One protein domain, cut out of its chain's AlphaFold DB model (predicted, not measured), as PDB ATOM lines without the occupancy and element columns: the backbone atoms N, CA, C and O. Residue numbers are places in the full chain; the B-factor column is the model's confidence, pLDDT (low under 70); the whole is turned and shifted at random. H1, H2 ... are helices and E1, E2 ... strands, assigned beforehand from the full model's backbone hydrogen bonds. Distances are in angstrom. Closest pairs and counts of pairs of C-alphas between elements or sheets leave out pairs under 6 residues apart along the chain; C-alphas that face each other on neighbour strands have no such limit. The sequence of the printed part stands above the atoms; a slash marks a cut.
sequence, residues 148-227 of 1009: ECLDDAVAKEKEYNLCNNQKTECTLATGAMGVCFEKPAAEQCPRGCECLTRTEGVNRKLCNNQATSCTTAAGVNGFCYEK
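This is residues 148 to 227 of the 1009 residues of an uncharacterized protein of Candidatus Altiarchaeales archaeon WOR_SM1_79 (UniProt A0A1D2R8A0). Two small lobes with little regular structure, each built on a three-stranded antiparallel sheet, E1-E3-E2 with H1 over it and E4-E6-E5, are joined by residues 183 to 192. Of 80 printed residues, one named helix and six named strands, in order E1, H1, E2 to E6, hold 31, mostly strand. The whole is loose, radius of gyration of the C-alphas 15.7 A, spans 42 by 24 by 23 A.

E1, residues 148 to 150, neighbours E3, 177 to 182, with N 150 and O 179 2.9 A apart. H1, 152 to 157, every O i to N i+4 pair within hydrogen-bond range, is on this sheet. E2, 169 to 171, forms a hairpin with E3, N 170 to O 178 2.9 A. E1, H1, E2 make a split strand-helix-strand unit, E3 between its strands, crossover right-handed. E4, 193 to 196, neighbours E6, 221 to 226, N 194 to O 225 2.8 A. E5, 213 to 215, forms a hairpin with E6, N 214 to O 222 2.9 A.

E3 measures 17.1 A and E6 16.5 A, first to last C-alpha. C-alpha 148 is at (180.907, 133.193, 158.746), C-alpha 226 at (172.949, 146.676, 183.889).

The printed part has no cut. Links H1 to E2 and E4 to E5 are long. Residues 184 to 187 have pLDDT under 70.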
ATOM      1  N   GLU A 148     181.682 132.218 159.517       93.94
ATOM      2  CA  GLU A 148     180.907 133.193 158.746       93.94
ATOM      3  C   GLU A 148     181.482 133.332 157.330       93.94
ATOM      4  O   GLU A 148     182.699 133.343 157.151       93.94
ATOM      5  N   CYS A 149     180.607 133.412 156.324       94.62
ATOM      6  CA  CYS A 149     181.001 133.629 154.934       94.62
ATOM      7  C   CYS A 149     181.260 135.121 154.703       94.62
ATOM      8  O   CYS A 149     180.319 135.910 154.760       94.62
ATOM      9  N   LEU A 150     182.509 135.507 154.448       94.38
ATOM     10  CA  LEU A 150     182.914 136.896 154.208       94.38
ATOM     11  C   LEU A 150     183.748 136.979 152.927       94.38
ATOM     12  O   LEU A 150     184.376 136.000 152.524       94.38
ATOM     13  N   ASP A 151     183.772 138.139 152.273       95.25
ATOM     14  CA  ASP A 151     184.795 138.393 151.259       95.25
ATOM     15  C   ASP A 151     186.172 138.622 151.915       95.25
ATOM     16  O   ASP A 151     186.281 139.002 153.088       95.25
ATOM     17  N   ASP A 152     187.238 138.383 151.146       87.88
ATOM     18  CA  ASP A 152     188.622 138.475 151.630       87.88
ATOM     19  C   ASP A 152     188.994 139.902 152.111       87.88
ATOM     20  O   ASP A 152     189.908 140.051 152.926       87.88
ATOM     21  N   ALA A 153     188.312 140.961 151.644       84.62
ATOM     22  CA  ALA A 153     188.591 142.341 152.048       84.62
ATOM     23  C   ALA A 153     187.965 142.671 153.414       84.62
ATOM     24  O   ALA A 153     188.658 143.192 154.291       84.62
ATOM     25  N   VAL A 154     186.705 142.286 153.633       87.31
ATOM     26  CA  VAL A 154     185.983 142.455 154.904       87.31
ATOM     27  C   VAL A 154     186.617 141.615 156.012       87.31
ATOM     28  O   VAL A 154     186.769 142.087 157.140       87.31
ATOM     29  N   ALA A 155     187.042 140.386 155.708       87.00
ATOM     30  CA  ALA A 155     187.738 139.540 156.676       87.00
ATOM     31  C   ALA A 155     189.088 140.134 157.118       87.00
ATOM     32  O   ALA A 155     189.462 140.022 158.287       87.00
ATOM     33  N   LYS A 156     189.797 140.811 156.203       82.94
ATOM     34  CA  LYS A 156     191.066 141.488 156.494       82.94
ATOM     35  C   LYS A 156     190.881 142.762 157.318       82.94
ATOM     36  O   LYS A 156     191.710 143.032 158.179       82.94
ATOM     37  N   GLU A 157     189.810 143.519 157.086       84.00
ATOM     38  CA  GLU A 157     189.458 144.692 157.901       84.00
ATOM     39  C   GLU A 157     189.100 144.300 159.344       84.00
ATOM     40  O   GLU A 157     189.427 145.022 160.282       84.00
ATOM     41  N   LYS A 158     188.467 143.133 159.526       82.81
ATOM     42  CA  LYS A 158     188.020 142.637 160.836       82.81
ATOM     43  C   LYS A 158     189.027 141.743 161.572       82.81
ATOM     44  O   LYS A 158     188.726 141.314 162.681       82.81
ATOM     45  N   GLU A 159     190.186 141.458 160.975       88.75
ATOM     46  CA  GLU A 159     191.229 140.559 161.507       88.75
ATOM     47  C   GLU A 159     190.748 139.114 161.797       88.75
ATOM     48  O   GLU A 159     191.130 138.504 162.798       88.75
ATOM     49  N   TYR A 160     189.898 138.534 160.940       86.88
ATOM     50  CA  TYR A 160     189.361 137.177 161.160       86.88
ATOM     51  C   TYR A 160     190.306 136.079 160.639       86.88
ATOM     52  O   TYR A 160     190.931 136.215 159.586       86.88
ATOM     53  N   ASN A 161     190.376 134.945 161.351       91.62
ATOM     54  CA  ASN A 161     191.145 133.766 160.929       91.62
ATOM     55  C   ASN A 161     190.311 132.845 160.022       91.62
ATOM     56  O   ASN A 161     189.087 132.811 160.127       91.62
ATOM     57  N   LEU A 162     190.955 132.075 159.135       93.75
ATOM     58  CA  LEU A 162     190.266 131.082 158.297       93.75
ATOM     59  C   LEU A 162     189.585 130.012 159.159       93.75
ATOM     60  O   LEU A 162     190.185 129.496 160.100       93.75
ATOM     61  N   CYS A 163     188.365 129.628 158.784       92.31
ATOM     62  CA  CYS A 163     187.587 128.621 159.499       92.31
ATOM     63  C   CYS A 163     188.314 127.266 159.559       92.31
ATOM     64  O   CYS A 163     188.605 126.679 158.514       92.31
ATOM     65  N   ASN A 164     188.611 126.752 160.757       90.06
ATOM     66  CA  ASN A 164     189.413 125.544 160.972       90.06
ATOM     67  C   ASN A 164     190.770 125.569 160.235       90.06
ATOM     68  O   ASN A 164     191.288 124.521 159.842       90.06
ATOM     69  N   ASN A 165     191.344 126.755 160.004       89.81
ATOM     70  CA  ASN A 165     192.533 126.967 159.167       89.81
ATOM     71  C   ASN A 165     192.408 126.441 157.716       89.81
ATOM     72  O   ASN A 165     193.424 126.152 157.079       89.81
ATOM     73  N   GLN A 166     191.193 126.312 157.171       88.75
ATOM     74  CA  GLN A 166     190.954 125.867 155.794       88.75
ATOM     75  C   GLN A 166     190.155 126.894 154.988       88.75
ATOM     76  O   GLN A 166     189.137 127.419 155.436       88.75
ATOM     77  N   LYS A 167     190.596 127.150 153.749       93.25
ATOM     78  CA  LYS A 167     189.864 127.993 152.799       93.25
ATOM     79  C   LYS A 167     188.682 127.199 152.234       93.25
ATOM     80  O   LYS A 167     188.877 126.339 151.382       93.25
ATOM     81  N   THR A 168     187.480 127.484 152.726       91.94
ATOM     82  CA  THR A 168     186.223 126.910 152.218       91.94
ATOM     83  C   THR A 168     185.450 128.002 151.491       91.94
ATOM     84  O   THR A 168     185.179 129.039 152.093       91.94
ATOM     85  N   GLU A 169     185.139 127.791 150.211       92.69
ATOM     86  CA  GLU A 169     184.339 128.729 149.414       92.69
ATOM     87  C   GLU A 169     182.859 128.640 149.795       92.69
ATOM     88  O   GLU A 169     182.329 127.559 150.059       92.69
ATOM     89  N   CYS A 170     182.198 129.787 149.825       92.44
ATOM     90  CA  CYS A 170     180.790 129.941 150.166       92.44
ATOM     91  C   CYS A 170     180.189 131.075 149.325       92.44
ATOM     92  O   CYS A 170     180.909 131.789 148.630       92.44
ATOM     93  N   THR A 171     178.872 131.260 149.367       87.69
ATOM     94  CA  THR A 171     178.207 132.335 148.618       87.69
ATOM     95  C   THR A 171     177.639 133.361 149.583       87.69
ATOM     96  O   THR A 171     176.870 133.027 150.483       87.69
ATOM     97  N   LEU A 172     178.054 134.613 149.402       83.25
ATOM     98  CA  LEU A 172     177.566 135.764 150.151       83.25
ATOM     99  C   LEU A 172     176.083 135.994 149.833       83.25
ATOM    100  O   LEU A 172     175.602 135.613 148.767       83.25
ATOM    101  N   ALA A 173     175.356 136.682 150.716       74.50
ATOM    102  CA  ALA A 173     173.937 137.001 150.501       74.50
ATOM    103  C   ALA A 173     173.668 137.789 149.198       74.50
ATOM    104  O   ALA A 173     172.552 137.785 148.690       74.50
ATOM    105  N   THR A 174     174.693 138.438 148.638       76.88
ATOM    106  CA  THR A 174     174.659 139.169 147.363       76.88
ATOM    107  C   THR A 174     174.823 138.278 146.124       76.88
ATOM    108  O   THR A 174     174.778 138.784 145.007       76.88
ATOM    109  N   GLY A 175     175.051 136.971 146.290       76.19
ATOM    110  CA  GLY A 175     175.341 136.033 145.198       76.19
ATOM    111  C   GLY A 175     176.814 135.989 144.769       76.19
ATOM    112  O   GLY A 175     177.178 135.168 143.931       76.19
ATOM    113  N   ALA A 176     177.679 136.828 145.349       83.06
ATOM    114  CA  ALA A 176     179.121 136.792 145.111       83.06
ATOM    115  C   ALA A 176     179.808 135.642 145.878       83.06
ATOM    116  O   ALA A 176     179.345 135.218 146.939       83.06
ATOM    117  N   MET A 177     180.937 135.149 145.358       84.50
ATOM    118  CA  MET A 177     181.753 134.120 146.018       84.50
ATOM    119  C   MET A 177     182.536 134.717 147.199       84.50
ATOM    120  O   MET A 177     183.228 135.721 147.038       84.50
ATOM    121  N   GLY A 178     182.439 134.086 148.370       93.00
ATOM    122  CA  GLY A 178     183.149 134.420 149.607       93.00
ATOM    123  C   GLY A 178     183.903 133.218 150.194       93.00
ATOM    124  O   GLY A 178     183.945 132.137 149.604       93.00
ATOM    125  N   VAL A 179     184.510 133.408 151.368       94.94
ATOM    126  CA  VAL A 179     185.310 132.407 152.092       94.94
ATOM    127  C   VAL A 179     184.838 132.317 153.549       94.94
ATOM    128  O   VAL A 179     184.452 133.319 154.145       94.94
ATOM    129  N   CYS A 180     184.853 131.123 154.143       95.62
ATOM    130  CA  CYS A 180     184.466 130.921 155.543       95.62
ATOM    131  C   CYS A 180     185.584 131.312 156.537       95.62
ATOM    132  O   CYS A 180     186.679 130.743 156.495       95.62
ATOM    133  N   PHE A 181     185.281 132.185 157.504       94.62
ATOM    134  CA  PHE A 181     186.187 132.638 158.574       94.62
ATOM    135  C   PHE A 181     185.644 132.315 159.980       94.62
ATOM    136  O   PHE A 181     184.435 132.274 160.182       94.62
ATOM    137  N   GLU A 182     186.526 132.066 160.952       91.75
ATOM    138  CA  GLU A 182     186.210 131.733 162.350       91.75
ATOM    139  C   GLU A 182     185.687 132.953 163.127       91.75
ATOM    140  O   GLU A 182     186.332 134.002 163.171       91.75
ATOM    141  N   LYS A 183     184.527 132.813 163.782       81.44
ATOM    142  CA  LYS A 183     183.942 133.876 164.609       81.44
ATOM    143  C   LYS A 183     184.635 133.903 165.987       81.44
ATOM    144  O   LYS A 183     184.643 132.866 166.654       81.44
ATOM    145  N   PRO A 184     185.194 135.037 166.463       64.31
ATOM    146  CA  PRO A 184     185.824 135.090 167.783       64.31
ATOM    147  C   PRO A 184     184.811 134.751 168.889       64.31
ATOM    148  O   PRO A 184     183.669 135.216 168.864       64.31
ATOM    149  N   ALA A 185     185.219 133.904 169.841       52.59
ATOM    150  CA  ALA A 185     184.362 133.426 170.925       52.59
ATOM    151  C   ALA A 185     183.849 134.604 171.775       52.59
ATOM    152  O   ALA A 185     184.641 135.378 172.306       52.59
ATOM    153  N   ALA A 186     182.525 134.740 171.887       50.56
ATOM    154  CA  ALA A 186     181.885 135.845 172.596       50.56
ATOM    155  C   ALA A 186     182.215 135.813 174.102       50.56
ATOM    156  O   ALA A 186     181.935 134.828 174.789       50.56
ATOM    157  N   GLU A 187     182.796 136.899 174.615       55.41
ATOM    158  CA  GLU A 187     183.046 137.100 176.045       55.41
ATOM    159  C   GLU A 187     181.727 137.192 176.838       55.41
ATOM    160  O   GLU A 187     180.740 137.790 176.407       55.41
ATOM    161  N   GLN A 188     181.703 136.579 178.027       70.88
ATOM    162  CA  GLN A 188     180.589 136.678 178.974       70.88
ATOM    163  C   GLN A 188     180.570 138.061 179.645       70.88
ATOM    164  O   GLN A 188     181.616 138.590 180.015       70.88
ATOM    165  N   CYS A 189     179.376 138.623 179.859       84.94
ATOM    166  CA  CYS A 189     179.217 139.945 180.474       84.94
ATOM    167  C   CYS A 189     179.824 140.047 181.891       84.94
ATOM    168  O   CYS A 189     179.744 139.085 182.663       84.94
ATOM    169  N   PRO A 190     180.352 141.225 182.284       83.31
ATOM    170  CA  PRO A 190     180.857 141.476 183.636       83.31
ATOM    171  C   PRO A 190     179.808 141.234 184.740       83.31
ATOM    172  O   PRO A 190     178.602 141.383 184.530       83.31
ATOM    173  N   ARG A 191     180.262 140.903 185.961       79.62
ATOM    174  CA  ARG A 191     179.385 140.746 187.142       79.62
ATOM    175  C   ARG A 191     178.571 142.022 187.396       79.62
ATOM    176  O   ARG A 191     179.146 143.095 187.518       79.62
ATOM    177  N   GLY A 192     177.252 141.872 187.550       83.50
ATOM    178  CA  GLY A 192     176.299 142.984 187.712       83.50
ATOM    179  C   GLY A 192     175.528 143.328 186.434       83.50
ATOM    180  O   GLY A 192     174.561 144.085 186.484       83.50
ATOM    181  N   CYS A 193     175.906 142.714 185.314       93.75
ATOM    182  CA  CYS A 193     175.304 142.952 184.015       93.75
ATOM    183  C   CYS A 193     174.698 141.670 183.439       93.75
ATOM    184  O   CYS A 193     175.044 140.556 183.839       93.75
ATOM    185  N   GLU A 194     173.763 141.827 182.514       94.25
ATOM    186  CA  GLU A 194     173.168 140.734 181.762       94.25
ATOM    187  C   GLU A 194     173.215 141.009 180.265       94.25
ATOM    188  O   GLU A 194     173.189 142.155 179.819       94.25
ATOM    189  N   CYS A 195     173.343 139.931 179.499       93.06
ATOM    190  CA  CYS A 195     173.365 140.008 178.054       93.06
ATOM    191  C   CYS A 195     171.935 140.126 177.537       93.06
ATOM    192  O   CYS A 195     171.166 139.174 177.674       93.06
ATOM    193  N   LEU A 196     171.601 141.269 176.946       92.00
ATOM    194  CA  LEU A 196     170.298 141.520 176.336       92.00
ATOM    195  C   LEU A 196     170.494 141.842 174.860       92.00
ATOM    196  O   LEU A 196     171.478 142.475 174.470       92.00
ATOM    197  N   THR A 197     169.557 141.425 174.018       93.62
ATOM    198  CA  THR A 197     169.487 141.915 172.637       93.62
ATOM    199  C   THR A 197     169.321 143.437 172.612       93.62
ATOM    200  O   THR A 197     168.898 144.056 173.590       93.62
ATOM    201  N   ARG A 198     169.633 144.067 171.473       83.88
ATOM    202  CA  ARG A 198     169.507 145.527 171.330       83.88
ATOM    203  C   ARG A 198     168.092 146.022 171.650       83.88
ATOM    204  O   ARG A 198     167.959 147.109 172.192       83.88
ATOM    205  N   THR A 199     167.072 145.219 171.341       83.06
ATOM    206  CA  THR A 199     165.650 145.467 171.626       83.06
ATOM    207  C   THR A 199     165.287 145.261 173.097       83.06
ATOM    208  O   THR A 199     164.547 146.063 173.656       83.06
ATOM    209  N   GLU A 200     165.829 144.239 173.760       88.56
ATOM    210  CA  GLU A 200     165.613 144.017 175.200       88.56
ATOM    211  C   GLU A 200     166.344 145.056 176.078       88.56
ATOM    212  O   GLU A 200     165.898 145.369 177.181       88.56
ATOM    213  N   GLY A 201     167.460 145.610 175.592       87.06
ATOM    214  CA  GLY A 201     168.288 146.587 176.301       87.06
ATOM    215  C   GLY A 201     167.944 148.064 176.063       87.06
ATOM    216  O   GLY A 201     168.625 148.916 176.629       87.06
ATOM    217  N   VAL A 202     166.914 148.400 175.269       81.50
ATOM    218  CA  VAL A 202     166.591 149.795 174.860       81.50
ATOM    219  C   VAL A 202     166.407 150.746 176.051       81.50
ATOM    220  O   VAL A 202     166.764 151.914 175.961       81.50
ATOM    221  N   ASN A 203     165.931 150.233 177.189       76.19
ATOM    222  CA  ASN A 203     165.694 151.015 178.408       76.19
ATOM    223  C   ASN A 203     166.723 150.751 179.515       76.19
ATOM    224  O   ASN A 203     166.451 150.999 180.691       76.19
ATOM    225  N   ARG A 204     167.890 150.197 179.176       86.69
ATOM    226  CA  ARG A 204     168.930 149.873 180.154       86.69
ATOM    227  C   ARG A 204     170.237 150.572 179.821       86.69
ATOM    228  O   ARG A 204     170.610 150.711 178.659       86.69
ATOM    229  N   LYS A 205     170.966 150.990 180.855       89.75
ATOM    230  CA  LYS A 205     172.326 151.503 180.681       89.75
ATOM    231  C   LYS A 205     173.246 150.362 180.257       89.75
ATOM    232  O   LYS A 205     173.163 149.252 180.791       89.75
ATOM    233  N   LEU A 206     174.111 150.645 179.284       90.88
ATOM    234  CA  LEU A 206     175.205 149.752 178.920       90.88
ATOM    235  C   LEU A 206     176.098 149.534 180.143       90.88
ATOM    236  O   LEU A 206     176.428 150.480 180.858       90.88
ATOM    237  N   CYS A 207     176.499 148.289 180.365       90.56
ATOM    238  CA  CYS A 207     177.360 147.905 181.473       90.56
ATOM    239  C   CYS A 207     178.669 148.714 181.442       90.56
ATOM    240  O   CYS A 207     179.377 148.699 180.435       90.56
ATOM    241  N   ASN A 208     178.993 149.437 182.520       86.50
ATOM    242  CA  ASN A 208     180.162 150.332 182.588       86.50
ATOM    243  C   ASN A 208     180.237 151.379 181.451       86.50
ATOM    244  O   ASN A 208     181.330 151.816 181.092       86.50
ATOM    245  N   ASN A 209     179.100 151.781 180.868       83.06
ATOM    246  CA  ASN A 209     179.019 152.670 179.700       83.06
ATOM    247  C   ASN A 209     179.777 152.161 178.451       83.06
ATOM    248  O   ASN A 209     180.167 152.963 177.603       83.06
ATOM    249  N   GLN A 210     179.988 150.844 178.315       82.88
ATOM    250  CA  GLN A 210     180.652 150.239 177.156       82.88
ATOM    251  C   GLN A 210     179.748 149.230 176.439       82.88
ATOM    252  O   GLN A 210     179.078 148.406 177.059       82.88
ATOM    253  N   ALA A 211     179.748 149.279 175.105       84.62
ATOM    254  CA  ALA A 211     179.014 148.341 174.259       84.62
ATOM    255  C   ALA A 211     179.797 147.028 174.085       84.62
ATOM    256  O   ALA A 211     180.345 146.753 173.021       84.62
ATOM    257  N   THR A 212     179.865 146.218 175.141       90.56
ATOM    258  CA  THR A 212     180.455 144.871 175.080       90.56
ATOM    259  C   THR A 212     179.454 143.916 174.436       90.56
ATOM    260  O   THR A 212     178.351 143.746 174.963       90.56
ATOM    261  N   SER A 213     179.803 143.320 173.294       87.31
ATOM    262  CA  SER A 213     178.962 142.322 172.631       87.31
ATOM    263  C   SER A 213     178.944 141.015 173.426       87.31
ATOM    264  O   SER A 213     179.924 140.631 174.057       87.31
ATOM    265  N   CYS A 214     177.811 140.329 173.410       91.31
ATOM    266  CA  CYS A 214     177.612 139.068 174.113       91.31
ATOM    267  C   CYS A 214     176.568 138.221 173.372       91.31
ATOM    268  O   CYS A 214     175.949 138.673 172.405       91.31
ATOM    269  N   THR A 215     176.346 136.984 173.810       86.81
ATOM    270  CA  THR A 215     175.284 136.123 173.273       86.81
ATOM    271  C   THR A 215     174.277 135.826 174.378       86.81
ATOM    272  O   THR A 215     174.659 135.367 175.456       86.81
ATOM    273  N   THR A 216     172.998 136.129 174.140       83.06
ATOM    274  CA  THR A 216     171.932 135.879 175.118       83.06
ATOM    275  C   THR A 216     171.767 134.377 175.355       83.06
ATOM    276  O   THR A 216     172.228 133.553 174.563       83.06
ATOM    277  N   ALA A 217     171.058 133.988 176.419       72.12
ATOM    278  CA  ALA A 217     170.757 132.575 176.679       72.12
ATOM    279  C   ALA A 217     169.986 131.892 175.525       72.12
ATOM    280  O   ALA A 217     170.024 130.670 175.407       72.12
ATOM    281  N   ALA A 218     169.331 132.674 174.657       75.19
ATOM    282  CA  ALA A 218     168.630 132.209 173.459       75.19
ATOM    283  C   ALA A 218     169.521 132.131 172.197       75.19
ATOM    284  O   ALA A 218     169.016 131.844 171.115       75.19
ATOM    285  N   GLY A 219     170.829 132.397 172.298       78.00
ATOM    286  CA  GLY A 219     171.756 132.323 171.161       78.00
ATOM    287  C   GLY A 219     171.759 133.553 170.244       78.00
ATOM    288  O   GLY A 219     172.371 133.517 169.179       78.00
ATOM    289  N   VAL A 220     171.097 134.646 170.634       81.19
ATOM    290  CA  VAL A 220     171.011 135.881 169.838       81.19
ATOM    291  C   VAL A 220     172.137 136.838 170.241       81.19
ATOM    292  O   VAL A 220     172.458 136.956 171.424       81.19
ATOM    293  N   ASN A 221     172.753 137.529 169.274       86.94
ATOM    294  CA  ASN A 221     173.771 138.539 169.579       86.94
ATOM    295  C   ASN A 221     173.125 139.718 170.331       86.94
ATOM    296  O   ASN A 221     172.138 140.299 169.872       86.94
ATOM    297  N   GLY A 222     173.701 140.076 171.471       91.12
ATOM    298  CA  GLY A 222     173.273 141.173 172.329       91.12
ATOM    299  C   GLY A 222     174.444 142.032 172.793       91.12
ATOM    300  O   GLY A 222     175.583 141.851 172.357       91.12
ATOM    301  N   PHE A 223     174.151 142.966 173.690       94.50
ATOM    302  CA  PHE A 223     175.142 143.755 174.414       94.50
ATOM    303  C   PHE A 223     174.948 143.570 175.922       94.50
ATOM    304  O   PHE A 223     173.887 143.147 176.382       94.50
ATOM    305  N   CYS A 224     175.984 143.845 176.704       94.75
ATOM    306  CA  CYS A 224     175.910 143.769 178.159       94.75
ATOM    307  C   CYS A 224     175.248 145.027 178.742       94.75
ATOM    308  O   CYS A 224     175.763 146.132 178.580       94.75
ATOM    309  N   TYR A 225     174.152 144.857 179.481       94.56
ATOM    310  CA  TYR A 225     173.402 145.935 180.138       94.56
ATOM    311  C   TYR A 225     173.324 145.716 181.653       94.56
ATOM    312  O   TYR A 225     173.424 144.586 182.125       94.56
ATOM    313  N   GLU A 226     173.130 146.778 182.433       93.56
ATOM    314  CA  GLU A 226     172.949 146.676 183.889       93.56
ATOM    315  C   GLU A 226     171.673 145.881 184.252       93.56
ATOM    316  O   GLU A 226     170.626 145.997 183.600       93.56
ATOM    317  N   LYS A 227     171.736 145.038 185.293       91.38
ATOM    318  CA  LYS A 227     170.567 144.284 185.784       91.38
ATOM    319  C   LYS A 227     169.563 145.199 186.496       91.38
ATOM    320  O   LYS A 227     169.936 145.902 187.429       91.38
TER     321      LYS A 227